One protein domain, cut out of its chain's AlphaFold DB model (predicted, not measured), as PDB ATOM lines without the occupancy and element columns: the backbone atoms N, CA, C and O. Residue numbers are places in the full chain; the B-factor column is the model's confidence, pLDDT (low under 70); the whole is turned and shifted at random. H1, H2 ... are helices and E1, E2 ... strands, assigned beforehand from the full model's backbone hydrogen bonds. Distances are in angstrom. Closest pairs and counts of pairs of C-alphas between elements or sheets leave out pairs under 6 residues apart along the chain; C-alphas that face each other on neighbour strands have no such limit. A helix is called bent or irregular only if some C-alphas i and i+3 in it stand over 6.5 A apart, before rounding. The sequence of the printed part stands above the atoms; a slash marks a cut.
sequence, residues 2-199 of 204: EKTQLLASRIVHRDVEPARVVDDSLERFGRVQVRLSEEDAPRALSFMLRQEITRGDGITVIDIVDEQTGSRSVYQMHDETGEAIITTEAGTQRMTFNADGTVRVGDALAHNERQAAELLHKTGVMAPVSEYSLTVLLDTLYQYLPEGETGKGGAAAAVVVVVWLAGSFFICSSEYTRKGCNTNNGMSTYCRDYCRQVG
ATOM      1  N   GLU A   2     400.527-283.409 179.223       48.66
ATOM      2  CA  GLU A   2     400.379-281.934 179.225       48.66
ATOM      3  C   GLU A   2     399.945-281.318 177.869       48.66
ATOM      4  O   GLU A   2     399.221-280.330 177.826       48.66
ATOM      5  N   LYS A   3     400.320-281.934 176.737       44.03
ATOM      6  CA  LYS A   3     400.038-281.419 175.377       44.03
ATOM      7  C   LYS A   3     398.577-281.599 174.932       44.03
ATOM      8  O   LYS A   3     398.039-280.764 174.211       44.03
ATOM      9  N   THR A   4     397.913-282.655 175.402       44.69
ATOM     10  CA  THR A   4     396.517-282.989 175.059       44.69
ATOM     11  C   THR A   4     395.519-282.011 175.685       44.69
ATOM     12  O   THR A   4     394.499-281.702 175.079       44.69
ATOM     13  N   GLN A   5     395.830-281.468 176.869       49.19
ATOM     14  CA  GLN A   5     394.995-280.467 177.547       49.19
ATOM     15  C   GLN A   5     394.976-279.124 176.800       49.19
ATOM     16  O   GLN A   5     393.950-278.453 176.765       49.19
ATOM     17  N   LEU A   6     396.087-278.775 176.150       53.88
ATOM     18  CA  LEU A   6     396.251-277.554 175.360       53.88
ATOM     19  C   LEU A   6     395.504-277.573 174.026       53.88
ATOM     20  O   LEU A   6     394.934-276.569 173.606       53.88
ATOM     21  N   LEU A   7     395.485-278.726 173.359       55.16
ATOM     22  CA  LEU A   7     394.652-278.921 172.174       55.16
ATOM     23  C   LEU A   7     393.177-278.932 172.568       55.16
ATOM     24  O   LEU A   7     392.369-278.225 171.970       55.16
ATOM     25  N   ALA A   8     392.842-279.649 173.645       59.16
ATOM     26  CA  ALA A   8     391.481-279.716 174.154       59.16
ATOM     27  C   ALA A   8     390.919-278.344 174.556       59.16
ATOM     28  O   ALA A   8     389.732-278.123 174.349       59.16
ATOM     29  N   SER A   9     391.736-277.414 175.068       69.38
ATOM     30  CA  SER A   9     391.263-276.071 175.437       69.38
ATOM     31  C   SER A   9     390.912-275.187 174.237       69.38
ATOM     32  O   SER A   9     390.156-274.231 174.391       69.38
ATOM     33  N   ARG A  10     391.455-275.482 173.048       79.50
ATOM     34  CA  ARG A  10     391.164-274.741 171.808       79.50
ATOM     35  C   ARG A  10     389.973-275.309 171.057       79.50
ATOM     36  O   ARG A  10     389.314-274.578 170.321       79.50
ATOM     37  N   ILE A  11     389.688-276.597 171.236       87.19
ATOM     38  CA  ILE A  11     388.484-277.209 170.689       87.19
ATOM     39  C   ILE A  11     387.291-276.860 171.580       87.19
ATOM     40  O   ILE A  11     387.150-277.391 172.680       87.19
ATOM     41  N   VAL A  12     386.402-275.999 171.093       91.31
ATOM     42  CA  VAL A  12     385.205-275.595 171.850       91.31
ATOM     43  C   VAL A  12     384.021-276.527 171.616       91.31
ATOM     44  O   VAL A  12     383.150-276.643 172.475       91.31
ATOM     45  N   HIS A  13     383.983-277.210 170.470       93.00
ATOM     46  CA  HIS A  13     382.921-278.151 170.139       93.00
ATOM     47  C   HIS A  13     383.395-279.210 169.140       93.00
ATOM     48  O   HIS A  13     384.213-278.919 168.266       93.00
ATOM     49  N   ARG A  14     382.860-280.429 169.270       93.56
ATOM     50  CA  ARG A  14     383.076-281.559 168.361       93.56
ATOM     51  C   ARG A  14     381.728-282.180 168.025       93.56
ATOM     52  O   ARG A  14     380.999-282.564 168.935       93.56
ATOM     53  N   ASP A  15     381.463-282.315 166.739       95.88
ATOM     54  CA  ASP A  15     380.353-283.079 166.190       95.88
ATOM     55  C   ASP A  15     380.956-284.141 165.269       95.88
ATOM     56  O   ASP A  15     381.417-283.831 164.172       95.88
ATOM     57  N   VAL A  16     381.108-285.367 165.771       94.44
ATOM     58  CA  VAL A  16     381.871-286.424 165.093       94.44
ATOM     59  C   VAL A  16     381.011-287.664 164.972       94.44
ATOM     60  O   VAL A  16     380.512-288.194 165.966       94.44
ATOM     61  N   GLU A  17     380.868-288.143 163.742       93.69
ATOM     62  CA  GLU A  17     380.090-289.332 163.446       93.69
ATOM     63  C   GLU A  17     380.782-290.593 163.998       93.69
ATOM     64  O   GLU A  17     382.018-290.651 164.132       93.69
ATOM     65  N   PRO A  18     380.011-291.647 164.324       90.00
ATOM     66  CA  PRO A  18     380.578-292.963 164.570       90.00
ATOM     67  C   PRO A  18     381.407-293.425 163.369       90.00
ATOM     68  O   PRO A  18     381.023-293.209 162.220       90.00
ATOM     69  N   ALA A  19     382.535-294.085 163.632       88.75
ATOM     70  CA  ALA A  19     383.326-294.656 162.552       88.75
ATOM     71  C   ALA A  19     382.538-295.758 161.829       88.75
ATOM     72  O   ALA A  19     381.793-296.519 162.452       88.75
ATOM     73  N   ARG A  20     382.731-295.852 160.516       91.00
ATOM     74  CA  ARG A  20     382.070-296.816 159.637       91.00
ATOM     75  C   ARG A  20     383.094-297.528 158.768       91.00
ATOM     76  O   ARG A  20     384.101-296.940 158.397       91.00
ATOM     77  N   VAL A  21     382.824-298.782 158.432       89.50
ATOM     78  CA  VAL A  21     383.655-299.531 157.486       89.50
ATOM     79  C   VAL A  21     383.136-299.286 156.071       89.50
ATOM     80  O   VAL A  21     381.951-299.495 155.811       89.50
ATOM     81  N   VAL A  22     384.012-298.838 155.177       89.06
ATOM     82  CA  VAL A  22     383.755-298.583 153.754       89.06
ATOM     83  C   VAL A  22     384.937-299.147 152.974       89.06
ATOM     84  O   VAL A  22     386.061-298.728 153.222       89.06
ATOM     85  N   ASP A  23     384.697-300.101 152.071       86.12
ATOM     86  CA  ASP A  23     385.714-300.687 151.180       86.12
ATOM     87  C   ASP A  23     387.049-301.000 151.893       86.12
ATOM     88  O   ASP A  23     388.092-300.412 151.603       86.12
ATOM     89  N   ASP A  24     386.986-301.881 152.899       84.81
ATOM     90  CA  ASP A  24     388.121-302.307 153.737       84.81
ATOM     91  C   ASP A  24     388.853-301.170 154.474       84.81
ATOM     92  O   ASP A  24     389.980-301.329 154.939       84.81
ATOM     93  N   SER A  25     388.202-300.018 154.633       85.94
ATOM     94  CA  SER A  25     388.717-298.876 155.384       85.94
ATOM     95  C   SER A  25     387.765-298.478 156.508       85.94
ATOM     96  O   SER A  25     386.548-298.480 156.345       85.94
ATOM     97  N   LEU A  26     388.310-298.106 157.660       88.75
ATOM     98  CA  LEU A  26     387.585-297.449 158.735       88.75
ATOM     99  C   LEU A  26     387.572-295.942 158.464       88.75
ATOM    100  O   LEU A  26     388.614-295.292 158.513       88.75
ATOM    101  N   GLU A  27     386.400-295.388 158.180       91.50
ATOM    102  CA  GLU A  27     386.200-293.963 157.928       91.50
ATOM    103  C   GLU A  27     385.462-293.284 159.083       91.50
ATOM    104  O   GLU A  27     384.518-293.833 159.656       91.50
ATOM    105  N   ARG A  28     385.853-292.050 159.393       93.75
ATOM    106  CA  ARG A  28     385.214-291.181 160.377       93.75
ATOM    107  C   ARG A  28     385.154-289.763 159.835       93.75
ATOM    108  O   ARG A  28     386.167-289.218 159.409       93.75
ATOM    109  N   PHE A  29     383.977-289.162 159.912       96.19
ATOM    110  CA  PHE A  29     383.744-287.778 159.520       96.19
ATOM    111  C   PHE A  29     383.418-286.961 160.758       96.19
ATOM    112  O   PHE A  29     382.766-287.449 161.685       96.19
ATOM    113  N   GLY A  30     383.873-285.717 160.789       96.12
ATOM    114  CA  GLY A  30     383.548-284.831 161.887       96.12
ATOM    115  C   GLY A  30     383.694-283.367 161.538       96.12
ATOM    116  O   GLY A  30     384.408-282.985 160.614       96.12
ATOM    117  N   ARG A  31     383.013-282.540 162.321       97.38
ATOM    118  CA  ARG A  31     383.149-281.094 162.341       97.38
ATOM    119  C   ARG A  31     383.613-280.661 163.722       97.38
ATOM    120  O   ARG A  31     383.109-281.106 164.752       97.38
ATOM    121  N   VAL A  32     384.586-279.770 163.742       95.12
ATOM    122  CA  VAL A  32     385.221-279.272 164.953       95.12
ATOM    123  C   VAL A  32     385.183-277.754 164.927       95.12
ATOM    124  O   VAL A  32     385.457-277.133 163.903       95.12
ATOM    125  N   GLN A  33     384.833-277.147 166.058       95.31
ATOM    126  CA  GLN A  33     384.953-275.707 166.240       95.31
ATOM    127  C   GLN A  33     386.182-275.407 167.083       95.31
ATOM    128  O   GLN A  33     386.334-275.919 168.195       95.31
ATOM    129  N   VAL A  34     387.043-274.556 166.543       89.50
ATOM    130  CA  VAL A  34     388.324-274.196 167.135       89.50
ATOM    131  C   VAL A  34     388.338-272.709 167.437       89.50
ATOM    132  O   VAL A  34     387.977-271.888 166.594       89.50
ATOM    133  N   ARG A  35     388.790-272.355 168.636       88.31
ATOM    134  CA  ARG A  35     388.994-270.977 169.066       88.31
ATOM    135  C   ARG A  35     390.415-270.820 169.600       88.31
ATOM    136  O   ARG A  35     390.793-271.491 170.557       88.31
ATOM    137  N   LEU A  36     391.195-269.949 168.960       74.69
ATOM    138  CA  LEU A  36     392.612-269.749 169.285       74.69
ATOM    139  C   LEU A  36     392.835-268.696 170.376       74.69
ATOM    140  O   LEU A  36     393.828-268.776 171.094       74.69
ATOM    141  N   SER A  37     391.913-267.746 170.541       73.81
ATOM    142  CA  SER A  37     391.893-266.806 171.662       73.81
ATOM    143  C   SER A  37     390.470-266.573 172.166       73.81
ATOM    144  O   SER A  37     389.510-266.770 171.426       73.81
ATOM    145  N   GLU A  38     390.305-266.160 173.423       73.69
ATOM    146  CA  GLU A  38     388.972-265.934 174.008       73.69
ATOM    147  C   GLU A  38     388.151-264.866 173.269       73.69
ATOM    148  O   GLU A  38     386.921-264.933 173.283       73.69
ATOM    149  N   GLU A  39     388.830-263.928 172.606       77.44
ATOM    150  CA  GLU A  39     388.238-262.824 171.846       77.44
ATOM    151  C   GLU A  39     387.802-263.241 170.429       77.44
ATOM    152  O   GLU A  39     386.976-262.562 169.817       77.44
ATOM    153  N   ASP A  40     388.309-264.369 169.915       79.88
ATOM    154  CA  ASP A  40     387.982-264.853 168.575       79.88
ATOM    155  C   ASP A  40     386.642-265.597 168.548       79.88
ATOM    156  O   ASP A  40     386.317-266.415 169.417       79.88
ATOM    157  N   ALA A  41     385.880-265.386 167.474       87.81
ATOM    158  CA  ALA A  41     384.768-266.267 167.153       87.81
ATOM    159  C   ALA A  41     385.306-267.671 166.802       87.81
ATOM    160  O   ALA A  41     386.288-267.774 166.060       87.81
ATOM    161  N   PRO A  42     384.677-268.759 167.284       91.94
ATOM    162  CA  PRO A  42     385.070-270.103 166.889       91.94
ATOM    163  C   PRO A  42     384.980-270.295 165.374       91.94
ATOM    164  O   PRO A  42     383.966-269.969 164.753       91.94
ATOM    165  N   ARG A  43     386.026-270.869 164.786       92.44
ATOM    166  CA  ARG A  43     386.068-271.253 163.376       92.44
ATOM    167  C   ARG A  43     385.704-272.725 163.239       92.44
ATOM    168  O   ARG A  43     386.211-273.557 163.989       92.44
ATOM    169  N   ALA A  44     384.835-273.035 162.284       96.19
ATOM    170  CA  ALA A  44     384.456-274.405 161.970       96.19
ATOM    171  C   ALA A  44     385.420-275.017 160.949       96.19
ATOM    172  O   ALA A  44     385.796-274.384 159.961       96.19
ATOM    173  N   LEU A  45     385.791-276.265 161.198       96.88
ATOM    174  CA  LEU A  45     386.585-277.093 160.310       96.88
ATOM    175  C   LEU A  45     385.910-278.447 160.199       96.88
ATOM    176  O   LEU A  45     385.419-278.975 161.197       96.88
ATOM    177  N   SER A  46     385.913-279.019 159.006       97.75
ATOM    178  CA  SER A  46     385.525-280.413 158.808       97.75
ATOM    179  C   SER A  46     386.763-281.269 158.605       97.75
ATOM    180  O   SER A  46     387.774-280.804 158.076       97.75
ATOM    181  N   PHE A  47     386.691-282.517 159.053       95.38
ATOM    182  CA  PHE A  47     387.713-283.510 158.789       95.38
ATOM    183  C   PHE A  47     387.111-284.848 158.371       95.38
ATOM    184  O   PHE A  47     385.996-285.212 158.762       95.38
ATOM    185  N   MET A  48     387.900-285.597 157.613       95.94
ATOM    186  CA  MET A  48     387.712-287.015 157.361       95.94
ATOM    187  C   MET A  48     388.986-287.745 157.777       95.94
ATOM    188  O   MET A  48     390.085-287.347 157.399       95.94
ATOM    189  N   LEU A  49     388.829-288.793 158.580       91.25
ATOM    190  CA  LEU A  49     389.868-289.759 158.907       91.25
ATOM    191  C   LEU A  49     389.506-291.076 158.228       91.25
ATOM    192  O   LEU A  49     388.427-291.610 158.473       91.25
ATOM    193  N   ARG A  50     390.415-291.613 157.424       90.81
ATOM    194  CA  ARG A  50     390.306-292.936 156.814       90.81
ATOM    195  C   ARG A  50     391.525-293.761 157.185       90.81
ATOM    196  O   ARG A  50     392.645-293.284 157.055       90.81
ATOM    197  N   GLN A  51     391.304-294.996 157.608       86.06
ATOM    198  CA  GLN A  51     392.358-295.952 157.926       86.06
ATOM    199  C   GLN A  51     392.087-297.255 157.199       86.06
ATOM    200  O   GLN A  51     391.023-297.842 157.380       86.06
ATOM    201  N   GLU A  52     393.028-297.729 156.400       86.06
ATOM    202  CA  GLU A  52     392.908-299.057 155.806       86.06
ATOM    203  C   GLU A  52     392.981-300.143 156.891       86.06
ATOM    204  O   GLU A  52     393.832-300.115 157.781       86.06
ATOM    205  N   ILE A  53     392.066-301.111 156.829       78.31
ATOM    206  CA  ILE A  53     391.982-302.229 157.772       78.31
ATOM    207  C   ILE A  53     392.872-303.359 157.243       78.31
ATOM    208  O   ILE A  53     392.407-304.433 156.863       78.31
ATOM    209  N   THR A  54     394.180-303.116 157.188       69.25
ATOM    210  CA  THR A  54     395.166-304.106 156.739       69.25
ATOM    211  C   THR A  54     396.097-304.522 157.882       69.25
ATOM    212  O   THR A  54     396.225-303.849 158.909       69.25
ATOM    213  N   ARG A  55     396.723-305.701 157.769       60.50
ATOM    214  CA  ARG A  55     397.608-306.242 158.815       60.50
ATOM    215  C   ARG A  55     399.018-305.647 158.705       60.50
ATOM    216  O   ARG A  55     399.966-306.370 158.419       60.50
ATOM    217  N   GLY A  56     399.149-304.365 159.045       53.31
ATOM    218  CA  GLY A  56     400.439-303.724 159.334       53.31
ATOM    219  C   GLY A  56     401.114-302.974 158.180       53.31
ATOM    220  O   GLY A  56     402.286-302.637 158.319       53.31
ATOM    221  N   ASP A  57     400.398-302.716 157.088       64.62
ATOM    222  CA  ASP A  57     400.849-301.997 155.882       64.62
ATOM    223  C   ASP A  57     399.860-300.903 155.427       64.62
ATOM    224  O   ASP A  57     399.941-300.401 154.308       64.62
ATOM    225  N   GLY A  58     398.917-300.536 156.296       75.56
ATOM    226  CA  GLY A  58     397.793-299.678 155.942       75.56
ATOM    227  C   GLY A  58     398.165-298.211 155.767       75.56
ATOM    228  O   GLY A  58     399.119-297.695 156.362       75.56
ATOM    229  N   ILE A  59     397.358-297.526 154.960       83.50
ATOM    230  CA  ILE A  59     397.420-296.078 154.792       83.50
ATOM    231  C   ILE A  59     396.402-295.414 155.719       83.50
ATOM    232  O   ILE A  59     395.214-295.751 155.733       83.50
ATOM    233  N   THR A  60     396.864-294.414 156.467       85.56
ATOM    234  CA  THR A  60     395.995-293.478 157.185       85.56
ATOM    235  C   THR A  60     395.938-292.154 156.437       85.56
ATOM    236  O   THR A  60     396.971-291.545 156.160       85.56
ATOM    237  N   VAL A  61     394.731-291.682 156.143       90.19
ATOM    238  CA  VAL A  61     394.471-290.397 155.494       90.19
ATOM    239  C   VAL A  61     393.678-289.502 156.432       90.19
ATOM    240  O   VAL A  61     392.634-289.901 156.942       90.19
ATOM    241  N   ILE A  62     394.156-288.277 156.631       91.12
ATOM    242  CA  ILE A  62     393.426-287.205 157.302       91.12
ATOM    243  C   ILE A  62     393.258-286.066 156.305       91.12
ATOM    244  O   ILE A  62     394.237-285.503 155.826       91.12
ATOM    245  N   ASP A  63     392.016-285.730 155.995       95.19
ATOM    246  CA  ASP A  63     391.646-284.601 155.149       95.19
ATOM    247  C   ASP A  63     390.954-283.555 156.012       95.19
ATOM    248  O   ASP A  63     390.048-283.897 156.768       95.19
ATOM    249  N   ILE A  64     391.399-282.304 155.936       95.19
ATOM    250  CA  ILE A  64     390.878-281.200 156.739       95.19
ATOM    251  C   ILE A  64     390.542-280.039 155.821       95.19
ATOM    252  O   ILE A  64     391.377-279.598 155.026       95.19
ATOM    253  N   VAL A  65     389.332-279.514 155.995       97.06
ATOM    254  CA  VAL A  65     388.834-278.337 155.292       97.06
ATOM    255  C   VAL A  65     388.496-277.251 156.304       97.06
ATOM    256  O   VAL A  65     387.670-277.436 157.201       97.06
ATOM    257  N   ASP A  66     389.122-276.095 156.129       94.12
ATOM    258  CA  ASP A  66     388.744-274.865 156.810       94.12
ATOM    259  C   ASP A  66     387.484-274.303 156.144       94.12
ATOM    260  O   ASP A  66     387.534-273.805 155.020       94.12
ATOM    261  N   GLU A  67     386.330-274.402 156.807       95.31
ATOM    262  CA  GLU A  67     385.044-274.060 156.181       95.31
ATOM    263  C   GLU A  67     384.901-272.560 155.900       95.31
ATOM    264  O   GLU A  67     384.060-272.158 155.097       95.31
ATOM    265  N   GLN A  68     385.719-271.722 156.543       92.62
ATOM    266  CA  GLN A  68     385.669-270.281 156.343       92.62
ATOM    267  C   GLN A  68     386.497-269.837 155.136       92.62
ATOM    268  O   GLN A  68     386.083-268.918 154.428       92.62
ATOM    269  N   THR A  69     387.671-270.434 154.912       90.44
ATOM    270  CA  THR A  69     388.540-270.066 153.777       90.44
ATOM    271  C   THR A  69     388.391-270.997 152.581       90.44
ATOM    272  O   THR A  69     388.806-270.633 151.485       90.44
ATOM    273  N   GLY A  70     387.822-272.187 152.779       91.75
ATOM    274  CA  GLY A  70     387.820-273.271 151.800       91.75
ATOM    275  C   GLY A  70     389.165-273.993 151.680       91.75
ATOM    276  O   GLY A  70     389.286-274.899 150.858       91.75
ATOM    277  N   SER A  71     390.165-273.615 152.485       88.81
ATOM    278  CA  SER A  71     391.509-274.184 152.399       88.81
ATOM    279  C   SER A  71     391.508-275.645 152.821       88.81
ATOM    280  O   SER A  71     390.946-275.999 153.861       88.81
ATOM    281  N   ARG A  72     392.176-276.485 152.028       94.31
ATOM    282  CA  ARG A  72     392.240-277.933 152.243       94.31
ATOM    283  C   ARG A  72     393.665-278.409 152.489       94.31
ATOM    284  O   ARG A  72     394.605-277.981 151.815       94.31
ATOM    285  N   SER A  73     393.809-279.336 153.428       89.69
ATOM    286  CA  SER A  73     395.060-280.044 153.690       89.69
ATOM    287  C   SER A  73     394.800-281.537 153.833       89.69
ATOM    288  O   SER A  73     393.876-281.946 154.531       89.69
ATOM    289  N   VAL A  74     395.609-282.342 153.150       92.81
ATOM    290  CA  VAL A  74     395.522-283.802 153.173       92.81
ATOM    291  C   VAL A  74     396.846-284.361 153.663       92.81
ATOM    292  O   VAL A  74     397.910-284.006 153.153       92.81
ATOM    293  N   TYR A  75     396.763-285.251 154.639       88.38
ATOM    294  CA  TYR A  75     397.886-285.930 155.260       88.38
ATOM    295  C   TYR A  75     397.709-287.422 155.042       88.38
ATOM    296  O   TYR A  75     396.749-288.004 155.538       88.38
ATOM    297  N   GLN A  76     398.616-288.033 154.293       87.50
ATOM    298  CA  GLN A  76     398.654-289.479 154.096       87.50
ATOM    299  C   GLN A  76     399.868-290.026 154.825       87.50
ATOM    300  O   GLN A  76     400.948-289.443 154.745       87.50
ATOM    301  N   MET A  77     399.689-291.119 155.553       82.88
ATOM    302  CA  MET A  77     400.727-291.742 156.359       82.88
ATOM    303  C   MET A  77     400.726-293.240 156.082       82.88
ATOM    304  O   MET A  77     399.678-293.879 156.148       82.88
ATOM    305  N   HIS A  78     401.899-293.772 155.758       79.88
ATOM    306  CA  HIS A  78     402.118-295.173 155.425       79.88
ATOM    307  C   HIS A  78     402.875-295.843 156.570       79.88
ATOM    308  O   HIS A  78     404.038-295.514 156.826       79.88
ATOM    309  N   ASP A  79     402.224-296.787 157.248       73.00
ATOM    310  CA  ASP A  79     402.763-297.381 158.474       73.00
ATOM    311  C   ASP A  79     404.032-298.215 158.233       73.00
ATOM    312  O   ASP A  79     404.975-298.142 159.020       73.00
ATOM    313  N   GLU A  80     404.094-298.973 157.134       73.56
ATOM    314  CA  GLU A  80     405.231-299.860 156.842       73.56
ATOM    315  C   GLU A  80     406.495-299.086 156.443       73.56
ATOM    316  O   GLU A  80     407.603-299.413 156.872       73.56
ATOM    317  N   THR A  81     406.341-298.062 155.603       74.81
ATOM    318  CA  THR A  81     407.473-297.357 154.990       74.81
ATOM    319  C   THR A  81     407.950-296.161 155.807       74.81
ATOM    320  O   THR A  81     408.999-295.594 155.491       74.81
ATOM    321  N   GLY A  82     407.190-295.742 156.826       74.44
ATOM    322  CA  GLY A  82     407.441-294.488 157.538       74.44
ATOM    323  C   GLY A  82     407.330-293.266 156.621       74.44
ATOM    324  O   GLY A  82     407.982-292.245 156.854       74.44
ATOM    325  N   GLU A  83     406.567-293.381 155.532       81.50
ATOM    326  CA  GLU A  83     406.339-292.305 154.575       81.50
ATOM    327  C   GLU A  83     405.123-291.473 154.973       81.50
ATOM    328  O   GLU A  83     404.078-292.004 155.346       81.50
ATOM    329  N   ALA A  84     405.251-290.156 154.842       82.00
ATOM    330  CA  ALA A  84     404.130-289.240 154.901       82.00
ATOM    331  C   ALA A  84     404.099-288.332 153.677       82.00
ATOM    332  O   ALA A  84     405.129-287.834 153.214       82.00
ATOM    333  N   ILE A  85     402.894-288.081 153.183       88.19
ATOM    334  CA  ILE A  85     402.627-287.185 152.067       88.19
ATOM    335  C   ILE A  85     401.701-286.089 152.572       88.19
ATOM    336  O   ILE A  85     400.631-286.355 153.117       88.19
ATOM    337  N   ILE A  86     402.138-284.849 152.397       88.50
ATOM    338  CA  ILE A  86     401.388-283.658 152.768       88.50
ATOM    339  C   ILE A  86     400.987-282.960 151.482       88.50
ATOM    340  O   ILE A  86     401.857-282.529 150.730       88.50
ATOM    341  N   THR A  87     399.690-282.810 151.248       91.56
ATOM    342  CA  THR A  87     399.154-282.100 150.089       91.56
ATOM    343  C   THR A  87     398.340-280.906 150.554       91.56
ATOM    344  O   THR A  87     397.436-281.026 151.377       91.56
ATOM    345  N   THR A  88     398.663-279.743 150.006       90.56
ATOM    346  CA  THR A  88     397.980-278.474 150.252       90.56
ATOM    347  C   THR A  88     397.785-277.743 148.924       90.56
ATOM    348  O   THR A  88     398.246-278.191 147.873       90.56
ATOM    349  N   GLU A  89     397.151-276.574 148.960       90.06
ATOM    350  CA  GLU A  89     397.038-275.689 147.791       90.06
ATOM    351  C   GLU A  89     398.397-275.226 147.237       90.06
ATOM    352  O   GLU A  89     398.510-274.920 146.053       90.06
ATOM    353  N   ALA A  90     399.440-275.193 148.074       84.38
ATOM    354  CA  ALA A  90     400.786-274.789 147.668       84.38
ATOM    355  C   ALA A  90     401.587-275.926 147.013       84.38
ATOM    356  O   ALA A  90     402.659-275.681 146.461       84.38
ATOM    357  N   GLY A  91     401.085-277.163 147.061       92.81
ATOM    358  CA  GLY A  91     401.711-278.319 146.433       92.81
ATOM    359  C   GLY A  91     401.729-279.544 147.335       92.81
ATOM    360  O   GLY A  91     400.995-279.642 148.315       92.81
ATOM    361  N   THR A  92     402.572-280.509 146.978       93.69
ATOM    362  CA  THR A  92     402.721-281.762 147.719       93.69
ATOM    363  C   THR A  92     404.156-281.934 148.181       93.69
ATOM    364  O   THR A  92     405.085-281.723 147.404       93.69
ATOM    365  N   GLN A  93     404.334-282.350 149.432       90.88
ATOM    366  CA  GLN A  93     405.627-282.694 149.995       90.88
ATOM    367  C   GLN A  93     405.614-284.114 150.545       90.88
ATOM    368  O   GLN A  93     404.787-284.461 151.384       90.88
ATOM    369  N   ARG A  94     406.595-284.905 150.114       90.12
ATOM    370  CA  ARG A  94     406.872-286.230 150.663       90.12
ATOM    371  C   ARG A  94     407.934-286.156 151.752       90.12
ATOM    372  O   ARG A  94     408.942-285.454 151.600       90.12
ATOM    373  N   MET A  95     407.725-286.920 152.813       86.06
ATOM    374  CA  MET A  95     408.663-287.124 153.904       86.06
ATOM    375  C   MET A  95     408.830-288.617 154.180       86.06
ATOM    376  O   MET A  95     407.859-289.361 154.123       86.06
ATOM    377  N   THR A  96     410.044-289.068 154.480       84.94
ATOM    378  CA  THR A  96     410.311-290.474 154.822       84.94
ATOM    379  C   THR A  96     411.183-290.537 156.065       84.94
ATOM    380  O   THR A  96     412.227-289.883 156.113       84.94
ATOM    381  N   PHE A  97     410.756-291.315 157.052       76.69
ATOM    382  CA  PHE A  97     411.416-291.456 158.344       76.69
ATOM    383  C   PHE A  97     412.129-292.788 158.400       76.69
ATOM    384  O   PHE A  97     411.535-293.839 158.177       76.69
ATOM    385  N   ASN A  98     413.416-292.731 158.705       76.38
ATOM    386  CA  ASN A  98     414.253-293.911 158.750       76.38
ATOM    387  C   ASN A  98     414.426-294.375 160.198       76.38
ATOM    388  O   ASN A  98     414.409-293.580 161.139       76.38
ATOM    389  N   ALA A  99     414.665-295.674 160.376       74.62
ATOM    390  CA  ALA A  99     414.893-296.271 161.693       74.62
ATOM    391  C   ALA A  99     416.138-295.718 162.417       74.62
ATOM    392  O   ALA A  99     416.254-295.852 163.632       74.62
ATOM    393  N   ASP A 100     417.065-295.088 161.687       75.50
ATOM    394  CA  ASP A 100     418.255-294.427 162.233       75.50
ATOM    395  C   ASP A 100     417.988-292.998 162.751       75.50
ATOM    396  O   ASP A 100     418.916-292.316 163.188       75.50
ATOM    397  N   GLY A 101     416.730-292.541 162.714       69.94
ATOM    398  CA  GLY A 101     416.311-291.213 163.166       69.94
ATOM    399  C   GLY A 101     416.514-290.099 162.135       69.94
ATOM    400  O   GLY A 101     416.213-288.938 162.422       69.94
ATOM    401  N   THR A 102     417.005-290.419 160.934       81.81
ATOM    402  CA  THR A 102     417.069-289.457 159.831       81.81
ATOM    403  C   THR A 102     415.714-289.307 159.141       81.81
ATOM    404  O   THR A 102     414.890-290.224 159.115       81.81
ATOM    405  N   VAL A 103     415.487-288.133 158.552       82.00
ATOM    406  CA  VAL A 103     414.245-287.812 157.842       82.00
ATOM    407  C   VAL A 103     414.585-287.257 156.471       82.00
ATOM    408  O   VAL A 103     415.281-286.251 156.353       82.00
ATOM    409  N   ARG A 104     414.085-287.882 155.411       87.81
ATOM    410  CA  ARG A 104     414.172-287.328 154.060       87.81
ATOM    411  C   ARG A 104     412.973-286.417 153.811       87.81
ATOM    412  O   ARG A 104     411.842-286.831 154.030       87.81
ATOM    413  N   VAL A 105     413.221-285.192 153.356       87.88
ATOM    414  CA  VAL A 105     412.210-284.195 152.974       87.88
ATOM    415  C   VAL A 105     412.408-283.881 151.499       87.88
ATOM    416  O   VAL A 105     413.310-283.128 151.127       87.88
ATOM    417  N   GLY A 106     411.606-284.515 150.643       88.94
ATOM    418  CA  GLY A 106     411.845-284.502 149.200       88.94
ATOM    419  C   GLY A 106     413.203-285.130 148.904       88.94
ATOM    420  O   GLY A 106     413.462-286.255 149.324       88.94
ATOM    421  N   ASP A 107     414.095-284.382 148.261       91.88
ATOM    422  CA  ASP A 107     415.447-284.862 147.949       91.88
ATOM    423  C   ASP A 107     416.465-284.607 149.075       91.88
ATOM    424  O   ASP A 107     417.558-285.180 149.077       91.88
ATOM    425  N   ALA A 108     416.122-283.776 150.063       93.69
ATOM    426  CA  ALA A 108     417.030-283.379 151.134       93.69
ATOM    427  C   ALA A 108     416.983-284.353 152.322       93.69
ATOM    428  O   ALA A 108     415.921-284.843 152.695       93.69
ATOM    429  N   LEU A 109     418.134-284.607 152.949       93.19
ATOM    430  CA  LEU A 109     418.240-285.433 154.153       93.19
ATOM    431  C   LEU A 109     418.441-284.552 155.390       93.19
ATOM    432  O   LEU A 109     419.349-283.722 155.431       93.19
ATOM    433  N   ALA A 110     417.607-284.763 156.399       84.56
ATOM    434  CA  ALA A 110     417.756-284.224 157.737       84.56
ATOM    435  C   ALA A 110     418.276-285.296 158.696       84.56
ATOM    436  O   ALA A 110     417.823-286.438 158.686       84.56
ATOM    437  N   HIS A 111     419.199-284.907 159.568       83.19
ATOM    438  CA  HIS A 111     419.795-285.784 160.577       83.19
ATOM    439  C   HIS A 111     419.009-285.823 161.889       83.19
ATOM    440  O   HIS A 111     419.397-286.513 162.825       83.19
ATOM    441  N   ASN A 112     417.951-285.022 161.981       71.00
ATOM    442  CA  ASN A 112     417.042-284.969 163.111       71.00
ATOM    443  C   ASN A 112     415.748-284.250 162.707       71.00
ATOM    444  O   ASN A 112     415.662-283.567 161.684       71.00
ATOM    445  N   GLU A 113     414.759-284.363 163.578       67.94
ATOM    446  CA  GLU A 113     413.420-283.785 163.455       67.94
ATOM    447  C   GLU A 113     413.437-282.264 163.254       67.94
ATOM    448  O   GLU A 113     412.684-281.708 162.452       67.94
ATOM    449  N   ARG A 114     414.355-281.587 163.953       67.25
ATOM    450  CA  ARG A 114     414.550-280.140 163.888       67.25
ATOM    451  C   ARG A 114     414.900-279.705 162.461       67.25
ATOM    452  O   ARG A 114     414.241-278.838 161.893       67.25
ATOM    453  N   GLN A 115     415.926-280.317 161.882       75.75
ATOM    454  CA  GLN A 115     416.364-280.026 160.521       75.75
ATOM    455  C   GLN A 115     415.288-280.415 159.496       75.75
ATOM    456  O   GLN A 115     415.111-279.716 158.501       75.75
ATOM    457  N   ALA A 116     414.532-281.487 159.751       76.94
ATOM    458  CA  ALA A 116     413.430-281.903 158.889       76.94
ATOM    459  C   ALA A 116     412.323-280.839 158.822       76.94
ATOM    460  O   ALA A 116     411.851-280.510 157.736       76.94
ATOM    461  N   ALA A 117     411.960-280.242 159.960       71.44
ATOM    462  CA  ALA A 117     410.983-279.155 160.018       71.44
ATOM    463  C   ALA A 117     411.459-277.890 159.291       71.44
ATOM    464  O   ALA A 117     410.687-277.273 158.556       71.44
ATOM    465  N   GLU A 118     412.735-277.521 159.439       71.62
ATOM    466  CA  GLU A 118     413.320-276.402 158.691       71.62
ATOM    467  C   GLU A 118     413.283-276.652 157.174       71.62
ATOM    468  O   GLU A 118     412.963-275.742 156.407       71.62
ATOM    469  N   LEU A 119     413.593-277.876 156.732       81.06
ATOM    470  CA  LEU A 119     413.508-278.260 155.322       81.06
ATOM    471  C   LEU A 119     412.067-278.220 154.816       81.06
ATOM    472  O   LEU A 119     411.833-277.618 153.773       81.06
ATOM    473  N   LEU A 120     411.107-278.783 155.560       79.19
ATOM    474  CA  LEU A 120     409.690-278.745 155.192       79.19
ATOM    475  C   LEU A 120     409.191-277.302 155.069       79.19
ATOM    476  O   LEU A 120     408.498-276.962 154.118       79.19
ATOM    477  N   HIS A 121     409.558-276.428 156.004       73.31
ATOM    478  CA  HIS A 121     409.137-275.032 155.943       73.31
ATOM    479  C   HIS A 121     409.688-274.316 154.700       73.31
ATOM    480  O   HIS A 121     408.974-273.541 154.066       73.31
ATOM    481  N   LYS A 122     410.932-274.618 154.302       79.75
ATOM    482  CA  LYS A 122     411.554-274.063 153.087       79.75
ATOM    483  C   LYS A 122     410.860-274.493 151.796       79.75
ATOM    484  O   LYS A 122     411.010-273.793 150.799       79.75
ATOM    485  N   THR A 123     410.114-275.599 151.789       82.06
ATOM    486  CA  THR A 123     409.381-276.029 150.585       82.06
ATOM    487  C   THR A 123     408.150-275.169 150.316       82.06
ATOM    488  O   THR A 123     407.632-275.178 149.205       82.06
ATOM    489  N   GLY A 124     407.663-274.422 151.315       76.06
ATOM    490  CA  GLY A 124     406.475-273.577 151.193       76.06
ATOM    491  C   GLY A 124     405.149-274.343 151.158       76.06
ATOM    492  O   GLY A 124     404.099-273.715 151.256       76.06
ATOM    493  N   VAL A 125     405.162-275.682 151.114       81.69
ATOM    494  CA  VAL A 125     403.941-276.513 151.069       81.69
ATOM    495  C   VAL A 125     403.047-276.287 152.290       81.69
ATOM    496  O   VAL A 125     401.829-276.360 152.187       81.69
ATOM    497  N   MET A 126     403.625-275.941 153.439       76.06
ATOM    498  CA  MET A 126     402.868-275.655 154.664       76.06
ATOM    499  C   MET A 126     402.357-274.210 154.768       76.06
ATOM    500  O   MET A 126     401.614-273.912 155.696       76.06
ATOM    501  N   ALA A 127     402.727-273.310 153.851       71.75
ATOM    502  CA  ALA A 127     402.349-271.897 153.923       71.75
ATOM    503  C   ALA A 127     400.827-271.624 153.987       71.75
ATOM    504  O   ALA A 127     400.444-270.735 154.747       71.75
ATOM    505  N   PRO A 128     399.949-272.345 153.255       75.06
ATOM    506  CA  PRO A 128     398.504-272.116 153.323       75.06
ATOM    507  C   PRO A 128     397.826-272.848 154.493       75.06
ATOM    508  O   PRO A 128     396.628-272.676 154.705       75.06
ATOM    509  N   VAL A 129     398.550-273.682 155.247       76.31
ATOM    510  CA  VAL A 129     397.960-274.455 156.345       76.31
ATOM    511  C   VAL A 129     397.729-273.532 157.534       76.31
ATOM    512  O   VAL A 129     398.674-273.045 158.156       76.31
ATOM    513  N   SER A 130     396.457-273.299 157.860       75.00
ATOM    514  CA  SER A 130     396.078-272.479 159.005       75.00
ATOM    515  C   SER A 130     396.371-273.194 160.328       75.00
ATOM    516  O   SER A 130     396.353-274.423 160.430       75.00
ATOM    517  N   GLU A 131     396.592-272.416 161.383       75.12
ATOM    518  CA  GLU A 131     396.749-272.952 162.739       75.12
ATOM    519  C   GLU A 131     395.494-273.707 163.219       75.12
ATOM    520  O   GLU A 131     395.579-274.685 163.967       75.12
ATOM    521  N   TYR A 132     394.322-273.293 162.735       83.50
ATOM    522  CA  TYR A 132     393.059-273.987 162.957       83.50
ATOM    523  C   TYR A 132     393.090-275.403 162.375       83.50
ATOM    524  O   TYR A 132     392.811-276.361 163.098       83.50
ATOM    525  N   SER A 133     393.499-275.536 161.105       83.44
ATOM    526  CA  SER A 133     393.645-276.829 160.422       83.44
ATOM    527  C   SER A 133     394.564-277.755 161.200       83.44
ATOM    528  O   SER A 133     394.291-278.941 161.375       83.44
ATOM    529  N   LEU A 134     395.628-277.190 161.762       77.25
ATOM    530  CA  LEU A 134     396.535-277.980 162.564       77.25
ATOM    531  C   LEU A 134     395.983-278.458 163.885       77.25
ATOM    532  O   LEU A 134     396.253-279.575 164.317       77.25
ATOM    533  N   THR A 135     395.259-277.572 164.557       78.50
ATOM    534  CA  THR A 135     394.668-277.900 165.845       78.50
ATOM    535  C   THR A 135     393.738-279.100 165.670       78.50
ATOM    536  O   THR A 135     393.767-280.015 166.489       78.50
ATOM    537  N   VAL A 136     393.002-279.147 164.553       86.69
ATOM    538  CA  VAL A 136     392.162-280.290 164.176       86.69
ATOM    539  C   VAL A 136     392.986-281.523 163.829       86.69
ATOM    540  O   VAL A 136     392.657-282.601 164.303       86.69
ATOM    541  N   LEU A 137     394.076-281.396 163.067       84.12
ATOM    542  CA  LEU A 137     394.953-282.531 162.757       84.12
ATOM    543  C   LEU A 137     395.465-283.214 164.027       84.12
ATOM    544  O   LEU A 137     395.355-284.430 164.167       84.12
ATOM    545  N   LEU A 138     395.988-282.426 164.966       76.56
ATOM    546  CA  LEU A 138     396.488-282.946 166.232       76.56
ATOM    547  C   LEU A 138     395.358-283.542 167.077       76.56
ATOM    548  O   LEU A 138     395.538-284.623 167.630       76.56
ATOM    549  N   ASP A 139     394.201-282.881 167.161       80.62
ATOM    550  CA  ASP A 139     393.035-283.422 167.869       80.62
ATOM    551  C   ASP A 139     392.603-284.778 167.296       80.62
ATOM    552  O   ASP A 139     392.450-285.739 168.048       80.62
ATOM    553  N   THR A 140     392.493-284.886 165.970       83.19
ATOM    554  CA  THR A 140     392.116-286.119 165.269       83.19
ATOM    555  C   THR A 140     393.108-287.248 165.539       83.19
ATOM    556  O   THR A 140     392.688-288.357 165.870       83.19
ATOM    557  N   LEU A 141     394.414-286.966 165.456       77.50
ATOM    558  CA  LEU A 141     395.462-287.937 165.781       77.50
ATOM    559  C   LEU A 141     395.329-288.426 167.234       77.50
ATOM    560  O   LEU A 141     395.283-289.625 167.483       77.50
ATOM    561  N   TYR A 142     395.202-287.517 168.203       74.94
ATOM    562  CA  TYR A 142     395.150-287.902 169.615       74.94
ATOM    563  C   TYR A 142     393.863-288.624 170.020       74.94
ATOM    564  O   TYR A 142     393.913-289.520 170.860       74.94
ATOM    565  N   GLN A 143     392.715-288.215 169.479       78.75
ATOM    566  CA  GLN A 143     391.420-288.781 169.861       78.75
ATOM    567  C   GLN A 143     391.162-290.136 169.206       78.75
ATOM    568  O   GLN A 143     390.529-290.996 169.817       78.75
ATOM    569  N   TYR A 144     391.618-290.325 167.966       78.94
ATOM    570  CA  TYR A 144     391.185-291.459 167.146       78.94
ATOM    571  C   TYR A 144     392.316-292.390 166.719       78.94
ATOM    572  O   TYR A 144     392.032-293.464 166.199       78.94
ATOM    573  N   LEU A 145     393.574-292.023 166.974       73.56
ATOM    574  CA  LEU A 145     394.750-292.846 166.682       73.56
ATOM    575  C   LEU A 145     395.625-293.026 167.940       73.56
ATOM    576  O   LEU A 145     396.799-292.651 167.928       73.56
ATOM    577  N   PRO A 146     395.083-293.549 169.062       56.91
ATOM    578  CA  PRO A 146     395.858-293.682 170.286       56.91
ATOM    579  C   PRO A 146     396.984-294.713 170.131       56.91
ATOM    580  O   PRO A 146     396.788-295.808 169.606       56.91
ATOM    581  N   GLU A 147     398.146-294.373 170.691       49.25
ATOM    582  CA  GLU A 147     399.431-295.093 170.627       49.25
ATOM    583  C   GLU A 147     399.397-296.568 171.109       49.25
ATOM    584  O   GLU A 147     400.402-297.269 171.009       49.25
ATOM    585  N   GLY A 148     398.275-297.051 171.663       41.84
ATOM    586  CA  GLY A 148     398.180-298.316 172.401       41.84
ATOM    587  C   GLY A 148     397.405-299.470 171.749       41.84
ATOM    588  O   GLY A 148     397.540-300.593 172.229       41.84
ATOM    589  N   GLU A 149     396.612-299.250 170.692       43.66
ATOM    590  CA  GLU A 149     395.719-300.299 170.138       43.66
ATOM    591  C   GLU A 149     396.028-300.720 168.694       43.66
ATOM    592  O   GLU A 149     395.551-301.755 168.228       43.66
ATOM    593  N   THR A 150     396.895-299.998 167.992       44.75
ATOM    594  CA  THR A 150     397.395-300.400 166.676       44.75
ATOM    595  C   THR A 150     398.740-301.087 166.865       44.75
ATOM    596  O   THR A 150     399.779-300.455 167.055       44.75
ATOM    597  N   GLY A 151     398.747-302.421 166.841       40.59
ATOM    598  CA  GLY A 151     399.992-303.180 166.778       40.59
ATOM    599  C   GLY A 151     400.829-302.683 165.597       40.59
ATOM    600  O   GLY A 151     400.521-303.016 164.459       40.59
ATOM    601  N   LYS A 152     401.885-301.909 165.892       47.72
ATOM    602  CA  LYS A 152     402.815-301.243 164.954       47.72
ATOM    603  C   LYS A 152     402.367-299.907 164.323       47.72
ATOM    604  O   LYS A 152     403.133-299.365 163.537       47.72
ATOM    605  N   GLY A 153     401.257-299.291 164.740       41.59
ATOM    606  CA  GLY A 153     400.828-297.952 164.277       41.59
ATOM    607  C   GLY A 153     401.550-296.773 164.954       41.59
ATOM    608  O   GLY A 153     400.953-295.730 165.203       41.59
ATOM    609  N   GLY A 154     402.827-296.949 165.311       44.16
ATOM    610  CA  GLY A 154     403.646-295.939 165.999       44.16
ATOM    611  C   GLY A 154     404.428-295.015 165.061       44.16
ATOM    612  O   GLY A 154     404.957-294.001 165.508       44.16
ATOM    613  N   ALA A 155     404.507-295.340 163.767       44.69
ATOM    614  CA  ALA A 155     405.293-294.571 162.805       44.69
ATOM    615  C   ALA A 155     404.511-293.373 162.232       44.69
ATOM    616  O   ALA A 155     405.064-292.285 162.155       44.69
ATOM    617  N   ALA A 156     403.216-293.505 161.921       42.59
ATOM    618  CA  ALA A 156     402.415-292.443 161.299       42.59
ATOM    619  C   ALA A 156     402.126-291.232 162.213       42.59
ATOM    620  O   ALA A 156     402.318-290.081 161.814       42.59
ATOM    621  N   ALA A 157     401.727-291.476 163.468       44.94
ATOM    622  CA  ALA A 157     401.421-290.415 164.433       44.94
ATOM    623  C   ALA A 157     402.670-289.628 164.875       44.94
ATOM    624  O   ALA A 157     402.575-288.441 165.183       44.94
ATOM    625  N   ALA A 158     403.854-290.251 164.847       47.75
ATOM    626  CA  ALA A 158     405.108-289.580 165.169       47.75
ATOM    627  C   ALA A 158     405.470-288.529 164.108       47.75
ATOM    628  O   ALA A 158     405.864-287.428 164.453       47.75
ATOM    629  N   VAL A 159     405.262-288.808 162.824       46.69
ATOM    630  CA  VAL A 159     405.782-288.006 161.703       46.69
ATOM    631  C   VAL A 159     405.184-286.605 161.596       46.69
ATOM    632  O   VAL A 159     405.910-285.611 161.510       46.69
ATOM    633  N   VAL A 160     403.858-286.507 161.620       49.53
ATOM    634  CA  VAL A 160     403.151-285.227 161.487       49.53
ATOM    635  C   VAL A 160     403.275-284.411 162.775       49.53
ATOM    636  O   VAL A 160     403.511-283.204 162.730       49.53
ATOM    637  N   VAL A 161     403.197-285.075 163.933       51.00
ATOM    638  CA  VAL A 161     403.307-284.434 165.251       51.00
ATOM    639  C   VAL A 161     404.725-283.931 165.501       51.00
ATOM    640  O   VAL A 161     404.892-282.812 165.970       51.00
ATOM    641  N   VAL A 162     405.760-284.693 165.158       50.22
ATOM    642  CA  VAL A 162     407.163-284.315 165.375       50.22
ATOM    643  C   VAL A 162     407.580-283.153 164.483       50.22
ATOM    644  O   VAL A 162     408.132-282.162 164.966       50.22
ATOM    645  N   VAL A 163     407.284-283.231 163.184       50.16
ATOM    646  CA  VAL A 163     407.679-282.184 162.232       50.16
ATOM    647  C   VAL A 163     406.902-280.906 162.492       50.16
ATOM    648  O   VAL A 163     407.451-279.811 162.353       50.16
ATOM    649  N   TRP A 164     405.648-281.019 162.936       53.44
ATOM    650  CA  TRP A 164     404.840-279.853 163.238       53.44
ATOM    651  C   TRP A 164     405.061-279.271 164.640       53.44
ATOM    652  O   TRP A 164     405.047-278.050 164.789       53.44
ATOM    653  N   LEU A 165     405.355-280.078 165.664       52.19
ATOM    654  CA  LEU A 165     405.795-279.568 166.970       52.19
ATOM    655  C   LEU A 165     407.157-278.877 166.858       52.19
ATOM    656  O   LEU A 165     407.337-277.823 167.468       52.19
ATOM    657  N   ALA A 166     408.076-279.414 166.047       51.97
ATOM    658  CA  ALA A 166     409.315-278.732 165.695       51.97
ATOM    659  C   ALA A 166     409.020-277.458 164.886       51.97
ATOM    660  O   ALA A 166     409.502-276.389 165.244       51.97
ATOM    661  N   GLY A 167     408.159-277.519 163.866       53.94
ATOM    662  CA  GLY A 167     407.739-276.352 163.082       53.94
ATOM    663  C   GLY A 167     407.132-275.236 163.937       53.94
ATOM    664  O   GLY A 167     407.475-274.073 163.768       53.94
ATOM    665  N   SER A 168     406.316-275.590 164.923       61.84
ATOM    666  CA  SER A 168     405.733-274.663 165.893       61.84
ATOM    667  C   SER A 168     406.781-274.074 166.822       61.84
ATOM    668  O   SER A 168     406.793-272.863 167.024       61.84
ATOM    669  N   PHE A 169     407.732-274.887 167.295       62.00
ATOM    670  CA  PHE A 169     408.898-274.379 168.013       62.00
ATOM    671  C   PHE A 169     409.640-273.344 167.177       62.00
ATOM    672  O   PHE A 169     409.987-272.291 167.695       62.00
ATOM    673  N   PHE A 170     409.844-273.588 165.885       59.59
ATOM    674  CA  PHE A 170     410.553-272.672 164.995       59.59
ATOM    675  C   PHE A 170     409.788-271.399 164.671       59.59
ATOM    676  O   PHE A 170     410.355-270.315 164.778       59.59
ATOM    677  N   ILE A 171     408.523-271.521 164.277       65.44
ATOM    678  CA  ILE A 171     407.655-270.388 163.948       65.44
ATOM    679  C   ILE A 171     407.545-269.488 165.175       65.44
ATOM    680  O   ILE A 171     407.805-268.287 165.094       65.44
ATOM    681  N   CYS A 172     407.286-270.091 166.332       70.06
ATOM    682  CA  CYS A 172     407.117-269.355 167.566       70.06
ATOM    683  C   CYS A 172     408.435-268.848 168.143       70.06
ATOM    684  O   CYS A 172     408.455-267.730 168.639       70.06
ATOM    685  N   SER A 173     409.556-269.560 167.988       70.38
ATOM    686  CA  SER A 173     410.891-269.055 168.355       70.38
ATOM    687  C   SER A 173     411.368-267.926 167.440       70.38
ATOM    688  O   SER A 173     411.998-266.981 167.908       70.38
ATOM    689  N   SER A 174     411.037-267.973 166.150       70.31
ATOM    690  CA  SER A 174     411.324-266.905 165.185       70.31
ATOM    691  C   SER A 174     410.503-265.655 165.491       70.31
ATOM    692  O   SER A 174     411.049-264.552 165.566       70.31
ATOM    693  N   GLU A 175     409.202-265.819 165.744       74.62
ATOM    694  CA  GLU A 175     408.337-264.724 166.175       74.62
ATOM    695  C   GLU A 175     408.800-264.160 167.524       74.62
ATOM    696  O   GLU A 175     409.020-262.957 167.640       74.62
ATOM    697  N   TYR A 176     409.070-265.022 168.505       82.00
ATOM    698  CA  TYR A 176     409.623-264.654 169.807       82.00
ATOM    699  C   TYR A 176     410.916-263.849 169.666       82.00
ATOM    700  O   TYR A 176     411.034-262.776 170.254       82.00
ATOM    701  N   THR A 177     411.843-264.296 168.817       81.62
ATOM    702  CA  THR A 177     413.100-263.596 168.523       81.62
ATOM    703  C   THR A 177     412.851-262.222 167.896       81.62
ATOM    704  O   THR A 177     413.368-261.218 168.387       81.62
ATOM    705  N   ARG A 178     411.987-262.126 166.873       80.25
ATOM    706  CA  ARG A 178     411.610-260.845 166.238       80.25
ATOM    707  C   ARG A 178     410.960-259.865 167.214       80.25
ATOM    708  O   ARG A 178     411.062-258.657 167.021       80.25
ATOM    709  N   LYS A 179     410.290-260.370 168.252       85.25
ATOM    710  CA  LYS A 179     409.643-259.570 169.302       85.25
ATOM    711  C   LYS A 179     410.552-259.281 170.501       85.25
ATOM    712  O   LYS A 179     410.071-258.861 171.555       85.25
ATOM    713  N   GLY A 180     411.864-259.458 170.333       86.12
ATOM    714  CA  GLY A 180     412.858-259.160 171.362       86.12
ATOM    715  C   GLY A 180     412.865-260.187 172.486       86.12
ATOM    716  O   GLY A 180     413.124-259.837 173.634       86.12
ATOM    717  N   CYS A 181     412.540-261.439 172.163       86.88
ATOM    718  CA  CYS A 181     412.490-262.555 173.098       86.88
ATOM    719  C   CYS A 181     411.570-262.273 174.283       86.88
ATOM    720  O   CYS A 181     411.909-262.504 175.443       86.88
ATOM    721  N   ASN A 182     410.391-261.745 173.967       81.94
ATOM    722  CA  ASN A 182     409.382-261.400 174.945       81.94
ATOM    723  C   ASN A 182     408.010-261.897 174.482       81.94
ATOM    724  O   ASN A 182     407.457-261.414 173.494       81.94
ATOM    725  N   THR A 183     407.435-262.834 175.240       77.00
ATOM    726  CA  THR A 183     406.117-263.414 174.947       77.00
ATOM    727  C   THR A 183     404.967-262.429 175.162       77.00
ATOM    728  O   THR A 183     403.851-262.678 174.716       77.00
ATOM    729  N   ASN A 184     405.216-261.281 175.796       79.31
ATOM    730  CA  ASN A 184     404.213-260.242 176.027       79.31
ATOM    731  C   ASN A 184     404.104-259.235 174.872       79.31
ATOM    732  O   ASN A 184     403.263-258.343 174.931       79.31
ATOM    733  N   ASN A 185     404.953-259.335 173.844       70.94
ATOM    734  CA  ASN A 185     405.211-258.211 172.949       70.94
ATOM    735  C   ASN A 185     404.698-258.451 171.521       70.94
ATOM    736  O   ASN A 185     405.469-258.675 170.593       70.94
ATOM    737  N   GLY A 186     403.375-258.408 171.332       70.50
ATOM    738  CA  GLY A 186     402.753-258.463 170.001       70.50
ATOM    739  C   GLY A 186     403.054-259.740 169.212       70.50
ATOM    740  O   GLY A 186     403.122-259.684 167.982       70.50
ATOM    741  N   MET A 187     403.304-260.844 169.923       75.19
ATOM    742  CA  MET A 187     403.279-262.191 169.361       75.19
ATOM    743  C   MET A 187     401.833-262.624 169.119       75.19
ATOM    744  O   MET A 187     400.935-262.218 169.864       75.19
ATOM    745  N   SER A 188     401.625-263.491 168.134       69.50
ATOM    746  CA  SER A 188     400.387-264.248 167.984       69.50
ATOM    747  C   SER A 188     400.035-264.966 169.292       69.50
ATOM    748  O   SER A 188     400.919-265.419 170.028       69.50
ATOM    749  N   THR A 189     398.738-265.079 169.596       63.97
ATOM    750  CA  THR A 189     398.262-265.812 170.781       63.97
ATOM    751  C   THR A 189     398.818-267.235 170.792       63.97
ATOM    752  O   THR A 189     399.326-267.680 171.819       63.97
ATOM    753  N   TYR A 190     398.866-267.873 169.619       60.56
ATOM    754  CA  TYR A 190     399.497-269.168 169.416       60.56
ATOM    755  C   TYR A 190     400.912-269.252 169.944       60.56
ATOM    756  O   TYR A 190     401.209-270.079 170.805       60.56
ATOM    757  N   CYS A 191     401.784-268.398 169.417       66.94
ATOM    758  CA  CYS A 191     403.194-268.487 169.707       66.94
ATOM    759  C   CYS A 191     403.525-267.951 171.082       66.94
ATOM    760  O   CYS A 191     404.431-268.470 171.722       66.94
ATOM    761  N   ARG A 192     402.766-266.983 171.593       76.19
ATOM    762  CA  ARG A 192     402.858-266.589 172.995       76.19
ATOM    763  C   ARG A 192     402.588-267.775 173.916       76.19
ATOM    764  O   ARG A 192     403.394-268.027 174.810       76.19
ATOM    765  N   ASP A 193     401.485-268.486 173.705       65.12
ATOM    766  CA  ASP A 193     401.078-269.589 174.577       65.12
ATOM    767  C   ASP A 193     402.019-270.784 174.410       65.12
ATOM    768  O   ASP A 193     402.553-271.286 175.401       65.12
ATOM    769  N   TYR A 194     402.360-271.129 173.163       67.31
ATOM    770  CA  TYR A 194     403.377-272.127 172.838       67.31
ATOM    771  C   TYR A 194     404.713-271.812 173.531       67.31
ATOM    772  O   TYR A 194     405.261-272.658 174.235       67.31
ATOM    773  N   CYS A 195     405.233-270.587 173.407       69.06
ATOM    774  CA  CYS A 195     406.509-270.206 174.017       69.06
ATOM    775  C   CYS A 195     406.465-270.169 175.546       69.06
ATOM    776  O   CYS A 195     407.484-270.436 176.180       69.06
ATOM    777  N   ARG A 196     405.319-269.833 176.151       71.38
ATOM    778  CA  ARG A 196     405.147-269.836 177.613       71.38
ATOM    779  C   ARG A 196     405.057-271.244 178.195       71.38
ATOM    780  O   ARG A 196     405.437-271.428 179.345       71.38
ATOM    781  N   GLN A 197     404.544-272.202 177.429       59.28
ATOM    782  CA  GLN A 197     404.224-273.545 177.924       59.28
ATOM    783  C   GLN A 197     405.245-274.597 177.486       59.28
ATOM    784  O   GLN A 197     405.688-275.401 178.295       59.28
ATOM    785  N   VAL A 198     405.625-274.591 176.209       58.03
ATOM    786  CA  VAL A 198     406.560-275.556 175.606       58.03
ATOM    787  C   VAL A 198     407.990-275.011 175.587       58.03
ATOM    788  O   VAL A 198     408.954-275.773 175.586       58.03
ATOM    789  N   GLY A 199     408.132-273.685 175.631       62.72
ATOM    790  CA  GLY A 199     409.411-272.995 175.541       62.72
ATOM    791  C   GLY A 199     409.760-272.635 174.100       62.72
ATOM    792  O   GLY A 199     409.534-273.398 173.165       62.72
TER     793      GLY A 199
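Overview. This is residues 2 to 199 of the 204 residues of an uncharacterized protein of Myxococcus hansupus (UniProt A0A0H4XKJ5). One large, twisted antiparallel sheet of ten strands is a curved wall with H2 and H3 over the same face: it curls round H3, and H2 covers its far end at E9 and E10. The long helix H4 grazes the sheet, crosses H2 and runs on past the strands to H5, while the short H1 packs on H3. The printed part has 198 residues, with H1 first, then the ten strands E1 to E10, then H2, H3, H4 and H5; the sheet is branched at E3, and the class is mixed, helices and strands. The whole is compact, with a radius of gyration of the C-alphas of 16.7 A and spans of 51 by 40 by 32 A.

Arrangement. Begin at E3, residues 25 to 34, which has three neighbours. E1, residues 11 to 16, and E2, residues 20 to 22, lie on one side of it, and E4, residues 43 to 52, on the other side. Look for N 12 and O 33 at 2.9 A between E1 and E3, N 20 and O 27 at 2.8 A between E2 and E3, and N 30 and O 47 at 3.0 A between E3 and E4. From E2 on the strands form a meander, each the antiparallel neighbour of the one before, and each such pair is a hairpin. E5, residues 59 to 66, has N 48 and O 63 of E4 and E5 at 2.9 A; E6, residues 72 to 78, follows with N 62 and O 75 at 2.8 A. E7, residues 83 to 88, is next, with N 76 and O 85 at 2.9 A, then E8, residues 91 to 97, with N 86 and O 93 at 2.9 A. E9, residues 103 to 105, has N 96 and O 104 at 2.9 A, and the edge strand E10, residues 108 to 110, has N 103 and O 110 at 2.9 A. The sheet curls round H3, residues 131 to 144; the C-alphas of Ile 64 and Ser 133, the closest of E5 and H3, are 6.4 A apart. On the same face H2, residues 113 to 122, lies over E9 and E10 at a height over the sheet of 7.9 A, and on the local plane it runs along E9 at 0 degrees. H4, residues 154 to 178, only grazes the sheet with residues 155 to 163. With residues 162 to 170 alone H4 touches H2, closest at the C-alphas of Ala 117 and Val 163, 5.0 A, at a steep tilt of 68 degrees, only just short of about perpendicular. With residues 168 to 176 alone it touches H5, residues 189 to 199, closest at Cys 172 and Cys 191, whose C-alphas are 4.6 A apart; at 72 degrees they are only just about perpendicular. H1, residues 3 to 10, touches H3 at a steep tilt of 56 degrees, opposite ways, with the closest C-alphas, Leu 7 and Thr 135, 6.4 A apart. H1 only just is on the sheet, with 5 pairs of C-alphas within 10 A, and only grazes it. In H2, H3 and H5 every O i to N i+4 pair is within hydrogen-bond range; H1 has 3 of 4 and H4 17 of 21.

Along the chain. Find C-alpha 3, where H1 begins, at (400.038, -281.419, 175.377). E3 runs 27.3 A from C-alpha 25 at (388.717, -298.876, 155.384), and E4 runs 29.6 A. E5 measures 23.0 A and H3 19.8 A. H4, the longest helix, runs 36.0 A; it is neither bent nor irregular, but only just: C-alphas 157 and 160 are 6.2 A apart. H5 ends at C-alpha 199, (409.411, -272.995, 175.541).

Size, cuts and confidence. The two C-alphas farthest apart, those of Asp 23 and Gly 180, are 53.6 A apart. The printed part has no cut, and no link is long. The mean pLDDT of the printed part is 76.9; 51 residues are under 70, among them 2 to 9 and 146 to 171, and H4 has a mean of 58.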